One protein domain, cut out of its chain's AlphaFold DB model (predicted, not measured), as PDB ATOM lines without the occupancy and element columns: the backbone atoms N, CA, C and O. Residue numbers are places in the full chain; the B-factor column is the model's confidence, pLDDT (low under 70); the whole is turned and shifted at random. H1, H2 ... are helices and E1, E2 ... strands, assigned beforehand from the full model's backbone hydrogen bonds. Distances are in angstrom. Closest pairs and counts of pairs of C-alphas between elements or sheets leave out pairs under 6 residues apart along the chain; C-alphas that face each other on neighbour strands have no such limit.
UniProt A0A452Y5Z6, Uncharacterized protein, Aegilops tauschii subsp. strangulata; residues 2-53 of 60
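AT A GLANCE: This is residues 2 to 53 of the 60 residues of an uncharacterized protein of Aegilops tauschii subsp. strangulata (UniProt A0A452Y5Z6). The model is a flat, open shape: one long hairpin with a helix on each side of its base. The base is the small two-stranded ribbon of E1 and E2, and the long loop between them reaches away to a far tip at Asp 33; H1 comes before the ribbon and has its first residues, 2 to 7, sticking out, while the short H2 follows the ribbon at the end of the model away from the tip. The printed part has 52 residues with two named helices and two named strands, in the order H1, E1, E2, H2, and the sheet has the order E1 - E2, antiparallel. The class is mixed, helices and strands, with 25 residues in named elements, under half of those printed. The whole is only just loose, close to extended, with a radius of gyration of the C-alphas of 14.5 A and spans of 43 by 32 by 9 A.

HOW THE PARTS SIT: H1, residues 2 to 14, stands free over residues 2 to 7. A tight link of 2 residues leads to E1, residues 17 to 19; the closest C-alphas of the two are those of Ile 11 and Leu 17, 7.9 A apart. A long link of 23 residues then leads to E2, residues 43 to 45, and within it residues 28 to 29 pair with residues 37 to 38, antiparallel. E1 and E2 form a hairpin of antiparallel neighbours, with 132 degrees between their directions. The C-alphas of 18 and 44 face each other at 4.5 A, and N 19 and O 43, 2.8 A, and N 45 and O 17, 2.9 A, are within hydrogen-bond range. H1 and E2 are only just apart, with their closest C-alphas at 8.3 A. A tight link of 1 residue joins E2 to H2, residues 47 to 52. The closest C-alphas of E1 and H2 are those of Leu 17 and Val 47, 6.7 A apart. H1 and H2 are apart. In H1 and H2 every O i to N i+4 pair is within hydrogen-bond range.

IN THESE COORDINATES: H1 begins at C-alpha 2, (-10.551, 38.493, 18.873), and measures 18.4 A to C-alpha 14. E1 measures 6.5 A, from C-alpha 17 at (9.157, 42.681, 26.917) to C-alpha 19. E2 measures 6.9 A from C-alpha 43 to C-alpha 45. H2 measures 8.8 A and ends at C-alpha 52, (22.709, 43.696, 24.014).

THE WHOLE: The two C-alphas farthest apart are those of Asp 33 and Asp 52, at 43.8 A. The printed part has no cut. E1 to E2 is the long link. The mean pLDDT of the printed part is 94.8, and no printed residue is under 70.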
ATOM      1  N   ASN A   2     -11.518  39.462  19.408       87.62
ATOM      2  CA  ASN A   2     -10.551  38.493  18.873       87.62
ATOM      3  C   ASN A   2      -9.154  39.117  18.646       87.62
ATOM      4  O   ASN A   2      -8.162  38.592  19.132       87.62
ATOM      5  N   ASP A   3      -9.084  40.315  18.058       92.81
ATOM      6  CA  ASP A   3      -7.795  40.951  17.729       92.81
ATOM      7  C   ASP A   3      -6.927  41.256  18.959       92.81
ATOM      8  O   ASP A   3      -5.709  41.135  18.904       92.81
ATOM      9  N   MET A   4      -7.547  41.592  20.094       91.69
ATOM     10  CA  MET A   4      -6.814  41.817  21.347       91.69
ATOM     11  C   MET A   4      -6.279  40.528  21.952       91.69
ATOM     12  O   MET A   4      -5.221  40.533  22.576       91.69
ATOM     13  N   PHE A   5      -6.980  39.415  21.749       95.56
ATOM     14  CA  PHE A   5      -6.466  38.111  22.132       95.56
ATOM     15  C   PHE A   5      -5.252  37.736  21.273       95.56
ATOM     16  O   PHE A   5      -4.212  37.403  21.828       95.56
ATOM     17  N   ILE A   6      -5.355  37.892  19.947       96.31
ATOM     18  CA  ILE A   6      -4.252  37.627  19.007       96.31
ATOM     19  C   ILE A   6      -3.038  38.510  19.322       96.31
ATOM     20  O   ILE A   6      -1.910  38.029  19.334       96.31
ATOM     21  N   PHE A   7      -3.251  39.793  19.619       92.94
ATOM     22  CA  PHE A   7      -2.175  40.706  20.002       92.94
ATOM     23  C   PHE A   7      -1.411  40.211  21.241       92.94
ATOM     24  O   PHE A   7      -0.187  40.096  21.209       92.94
ATOM     25  N   ASN A   8      -2.134  39.846  22.302       95.06
ATOM     26  CA  ASN A   8      -1.529  39.311  23.524       95.06
ATOM     27  C   ASN A   8      -0.846  37.956  23.294       95.06
ATOM     28  O   ASN A   8       0.203  37.686  23.878       95.06
ATOM     29  N   GLU A   9      -1.417  37.115  22.430       97.19
ATOM     30  CA  GLU A   9      -0.811  35.846  22.037       97.19
ATOM     31  C   GLU A   9       0.530  36.073  21.333       97.19
ATOM     32  O   GLU A   9       1.506  35.423  21.688       97.19
ATOM     33  N   ILE A  10       0.616  37.031  20.405       96.44
ATOM     34  CA  ILE A  10       1.864  37.367  19.705       96.44
ATOM     35  C   ILE A  10       2.930  37.861  20.691       96.44
ATOM     36  O   ILE A  10       4.068  37.399  20.619       96.44
ATOM     37  N   ILE A  11       2.572  38.751  21.627       97.38
ATOM     38  CA  ILE A  11       3.501  39.242  22.661       97.38
ATOM     39  C   ILE A  11       4.069  38.068  23.464       97.38
ATOM     40  O   ILE A  11       5.288  37.945  23.598       97.38
ATOM     41  N   GLY A  12       3.196  37.188  23.961       96.88
ATOM     42  CA  GLY A  12       3.602  36.029  24.754       96.88
ATOM     43  C   GLY A  12       4.403  35.005  23.948       96.88
ATOM     44  O   GLY A  12       5.419  34.507  24.426       96.88
ATOM     45  N   HIS A  13       3.984  34.718  22.715       97.25
ATOM     46  CA  HIS A  13       4.627  33.745  21.834       97.25
ATOM     47  C   HIS A  13       6.043  34.170  21.434       97.25
ATOM     48  O   HIS A  13       6.943  33.336  21.380       97.25
ATOM     49  N   LEU A  14       6.249  35.463  21.178       96.69
ATOM     50  CA  LEU A  14       7.553  36.022  20.817       96.69
ATOM     51  C   LEU A  14       8.414  36.392  22.037       96.69
ATOM     52  O   LEU A  14       9.559  36.804  21.859       96.69
ATOM     53  N   GLY A  15       7.890  36.263  23.262       96.00
ATOM     54  CA  GLY A  15       8.610  36.628  24.485       96.00
ATOM     55  C   GLY A  15       8.977  38.113  24.539       96.00
ATOM     56  O   GLY A  15      10.051  38.469  25.024       96.00
ATOM     57  N   LEU A  16       8.119  38.975  23.989       97.38
ATOM     58  CA  LEU A  16       8.358  40.411  23.947       97.38
ATOM     59  C   LEU A  16       8.228  41.024  25.343       97.38
ATOM     60  O   LEU A  16       7.297  40.721  26.090       97.38
ATOM     61  N   LEU A  17       9.150  41.923  25.672       96.06
ATOM     62  CA  LEU A  17       9.157  42.681  26.917       96.06
ATOM     63  C   LEU A  17       8.773  44.131  26.636       96.06
ATOM     64  O   LEU A  17       9.272  44.732  25.685       96.06
ATOM     65  N   GLU A  18       7.877  44.677  27.455       94.81
ATOM     66  CA  GLU A  18       7.482  46.082  27.365       94.81
ATOM     67  C   GLU A  18       8.631  46.986  27.826       94.81
ATOM     68  O   GLU A  18       9.229  46.768  28.883       94.81
ATOM     69  N   LEU A  19       8.902  48.030  27.045       94.56
ATOM     70  CA  LEU A  19       9.803  49.112  27.404       94.56
ATOM     71  C   LEU A  19       8.973  50.366  27.738       94.56
ATOM     72  O   LEU A  19       8.380  50.963  26.835       94.56
ATOM     73  N   PRO A  20       8.898  50.781  29.016       90.88
ATOM     74  CA  PRO A  20       8.023  51.873  29.427       90.88
ATOM     75  C   PRO A  20       8.518  53.235  28.923       90.88
ATOM     76  O   PRO A  20       9.721  53.508  28.882       90.88
ATOM     77  N   LEU A  21       7.573  54.127  28.608       93.81
ATOM     78  CA  LEU A  21       7.864  55.519  28.269       93.81
ATOM     79  C   LEU A  21       8.408  56.268  29.490       93.81
ATOM     80  O   LEU A  21       7.759  56.360  30.535       93.81
ATOM     81  N   LYS A  22       9.597  56.854  29.356       92.50
ATOM     82  CA  LYS A  22      10.222  57.609  30.440       92.50
ATOM     83  C   LYS A  22       9.725  59.052  30.450       92.50
ATOM     84  O   LYS A  22       9.744  59.747  29.441       92.50
ATOM     85  N   GLY A  23       9.324  59.533  31.625       90.38
ATOM     86  CA  GLY A  23       8.991  60.946  31.837       90.38
ATOM     87  C   GLY A  23       7.601  61.382  31.357       90.38
ATOM     88  O   GLY A  23       7.282  62.565  31.461       90.38
ATOM     89  N   ARG A  24       6.753  60.461  30.881       88.88
ATOM     90  CA  ARG A  24       5.342  60.732  30.569       88.88
ATOM     91  C   ARG A  24       4.486  59.489  30.832       88.88
ATOM     92  O   ARG A  24       4.933  58.377  30.592       88.88
ATOM     93  N   SER A  25       3.262  59.690  31.323       87.69
ATOM     94  CA  SER A  25       2.311  58.621  31.678       87.69
ATOM     95  C   SER A  25       1.195  58.397  30.648       87.69
ATOM     96  O   SER A  25       0.260  57.657  30.916       87.69
ATOM     97  N   TYR A  26       1.243  59.094  29.513       93.69
ATOM     98  CA  TYR A  26       0.252  59.025  28.442       93.69
ATOM     99  C   TYR A  26       0.950  59.199  27.095       93.69
ATOM    100  O   TYR A  26       1.991  59.854  27.009       93.69
ATOM    101  N   THR A  27       0.371  58.649  26.037       94.75
ATOM    102  CA  THR A  27       0.876  58.819  24.665       94.75
ATOM    103  C   THR A  27      -0.143  59.515  23.775       94.75
ATOM    104  O   THR A  27       0.212  60.095  22.752       94.75
ATOM    105  N   TRP A  28      -1.397  59.571  24.227       96.62
ATOM    106  CA  TRP A  28      -2.492  60.195  23.515       96.62
ATOM    107  C   TRP A  28      -3.302  61.121  24.428       96.62
ATOM    108  O   TRP A  28      -3.435  60.895  25.632       96.62
ATOM    109  N   SER A  29      -3.845  62.181  23.834       95.75
ATOM    110  CA  SER A  29      -4.781  63.102  24.470       95.75
ATOM    111  C   SER A  29      -5.934  63.377  23.518       95.75
ATOM    112  O   SER A  29      -5.720  63.542  22.315       95.75
ATOM    113  N   ASN A  30      -7.145  63.504  24.058       96.69
ATOM    114  CA  ASN A  30      -8.302  63.945  23.279       96.69
ATOM    115  C   ASN A  30      -8.239  65.433  22.884       96.69
ATOM    116  O   ASN A  30      -9.038  65.861  22.056       96.69
ATOM    117  N   MET A  31      -7.310  66.210  23.462       94.88
ATOM    118  CA  MET A  31      -7.113  67.647  23.218       94.88
ATOM    119  C   MET A  31      -8.376  68.501  23.449       94.88
ATOM    120  O   MET A  31      -8.615  69.472  22.733       94.88
ATOM    121  N   GLN A  32      -9.197  68.140  24.438       96.69
ATOM    122  CA  GLN A  32     -10.406  68.882  24.820       96.69
ATOM    123  C   GLN A  32     -10.216  69.636  26.143       96.69
ATOM    124  O   GLN A  32      -9.274  69.369  26.886       96.69
ATOM    125  N   ASP A  33     -11.147  70.542  26.465       95.00
ATOM    126  CA  ASP A  33     -11.119  71.337  27.706       95.00
ATOM    127  C   ASP A  33     -11.058  70.460  28.966       95.00
ATOM    128  O   ASP A  33     -10.362  70.777  29.929       95.00
ATOM    129  N   THR A  34     -11.768  69.326  28.950       94.75
ATOM    130  CA  THR A  34     -11.566  68.244  29.921       94.75
ATOM    131  C   THR A  34     -10.663  67.195  29.287       94.75
ATOM    132  O   THR A  34     -11.094  66.415  28.434       94.75
ATOM    133  N   LEU A  35      -9.393  67.213  29.691       94.19
ATOM    134  CA  LEU A  35      -8.364  66.347  29.132       94.19
ATOM    135  C   LEU A  35      -8.609  64.886  29.515       94.19
ATOM    136  O   LEU A  35      -8.635  64.540  30.696       94.19
ATOM    137  N   LEU A  36      -8.715  64.032  28.499       96.00
ATOM    138  CA  LEU A  36      -8.568  62.589  28.630       96.00
ATOM    139  C   LEU A  36      -7.159  62.222  28.170       96.00
ATOM    140  O   LEU A  36      -6.800  62.506  27.026       96.00
ATOM    141  N   LEU A  37      -6.378  61.621  29.064       96.00
ATOM    142  CA  LEU A  37      -5.001  61.206  28.814       96.00
ATOM    143  C   LEU A  37      -4.940  59.683  28.880       96.00
ATOM    144  O   LEU A  37      -5.231  59.111  29.925       96.00
ATOM    145  N   GLU A  38      -4.556  59.051  27.776       95.69
ATOM    146  CA  GLU A  38      -4.521  57.592  27.643       95.69
ATOM    147  C   GLU A  38      -3.153  57.129  27.131       95.69
ATOM    148  O   GLU A  38      -2.444  57.849  26.416       95.69
ATOM    149  N   GLN A  39      -2.779  55.903  27.487       93.06
ATOM    150  CA  GLN A  39      -1.635  55.208  26.905       93.06
ATOM    151  C   GLN A  39      -2.153  54.315  25.777       93.06
ATOM    152  O   GLN A  39      -2.827  53.326  26.041       93.06
ATOM    153  N   LEU A  40      -1.881  54.700  24.528       93.12
ATOM    154  CA  LEU A  40      -2.275  53.945  23.331       93.12
ATOM    155  C   LEU A  40      -1.075  53.377  22.565       93.12
ATOM    156  O   LEU A  40      -1.251  52.494  21.727       93.12
ATOM    157  N   ASP A  41       0.131  53.868  22.850       93.62
ATOM    158  CA  ASP A  41       1.366  53.429  22.216       93.62
ATOM    159  C   ASP A  41       2.194  52.638  23.232       93.62
ATOM    160  O   ASP A  41       2.548  53.138  24.304       93.62
ATOM    161  N   TRP A  42       2.502  51.391  22.880       93.00
ATOM    162  CA  TRP A  42       3.367  50.501  23.649       93.00
ATOM    163  C   TRP A  42       4.591  50.139  22.825       93.00
ATOM    164  O   TRP A  42       4.503  49.894  21.621       93.00
ATOM    165  N   PHE A  43       5.731  50.069  23.498       94.88
ATOM    166  CA  PHE A  43       7.001  49.716  22.891       94.88
ATOM    167  C   PHE A  43       7.425  48.368  23.439       94.88
ATOM    168  O   PHE A  43       7.423  48.153  24.649       94.88
ATOM    169  N   PHE A  44       7.788  47.463  22.542       96.50
ATOM    170  CA  PHE A  44       8.201  46.118  22.895       96.50
ATOM    171  C   PHE A  44       9.554  45.811  22.274       96.50
ATOM    172  O   PHE A  44       9.826  46.187  21.133       96.50
ATOM    173  N   THR A  45      10.383  45.085  23.010       97.00
ATOM    174  CA  THR A  45      11.684  44.605  22.541       97.00
ATOM    175  C   THR A  45      11.819  43.114  22.815       97.00
ATOM    176  O   THR A  45      11.194  42.582  23.734       97.00
ATOM    177  N   SER A  46      12.654  42.425  22.038       96.88
ATOM    178  CA  SER A  46      13.052  41.061  22.385       96.88
ATOM    179  C   SER A  46      13.945  41.059  23.627       96.88
ATOM    180  O   SER A  46      14.573  42.064  23.974       96.88
ATOM    181  N   VAL A  47      14.033  39.903  24.282       95.75
ATOM    182  CA  VAL A  47      14.971  39.683  25.394       95.75
ATOM    183  C   VAL A  47      16.418  39.906  24.940       95.75
ATOM    184  O   VAL A  47      17.180  40.569  25.641       95.75
ATOM    185  N   ASP A  48      16.766  39.419  23.745       97.31
ATOM    186  CA  ASP A  48      18.105  39.581  23.166       97.31
ATOM    187  C   ASP A  48      18.479  41.063  23.021       97.31
ATOM    188  O   ASP A  48      19.577  41.468  23.396       97.31
ATOM    189  N   TRP A  49      17.538  41.908  22.578       97.19
ATOM    190  CA  TRP A  49      17.779  43.346  22.445       97.19
ATOM    191  C   TRP A  49      18.102  44.011  23.786       97.19
ATOM    192  O   TRP A  49      19.020  44.821  23.863       97.19
ATOM    193  N   ILE A  50      17.367  43.679  24.851       94.81
ATOM    194  CA  ILE A  50      17.622  44.242  26.188       94.81
ATOM    195  C   ILE A  50      18.977  43.772  26.727       94.81
ATOM    196  O   ILE A  50      19.669  44.542  27.393       94.81
ATOM    197  N   SER A  51      19.365  42.531  26.429       95.56
ATOM    198  CA  SER A  51      20.676  41.998  26.799       95.56
ATOM    199  C   SER A  51      21.812  42.761  26.109       95.56
ATOM    200  O   SER A  51      22.785  43.136  26.765       95.56
ATOM    201  N   ASP A  52      21.676  43.026  24.811       98.12
ATOM    202  CA  ASP A  52      22.709  43.696  24.014       98.12
ATOM    203  C   ASP A  52      22.728  45.221  24.228       98.12
ATOM    204  O   ASP A  52      23.788  45.853  24.187       98.12
ATOM    205  N   TYR A  53      21.568  45.823  24.506       97.25
ATOM    206  CA  TYR A  53      21.372  47.268  24.641       97.25
ATOM    207  C   TYR A  53      20.623  47.630  25.941       97.25
ATOM    208  O   TYR A  53      19.515  48.177  25.894       97.25
TER     209      TYR A  53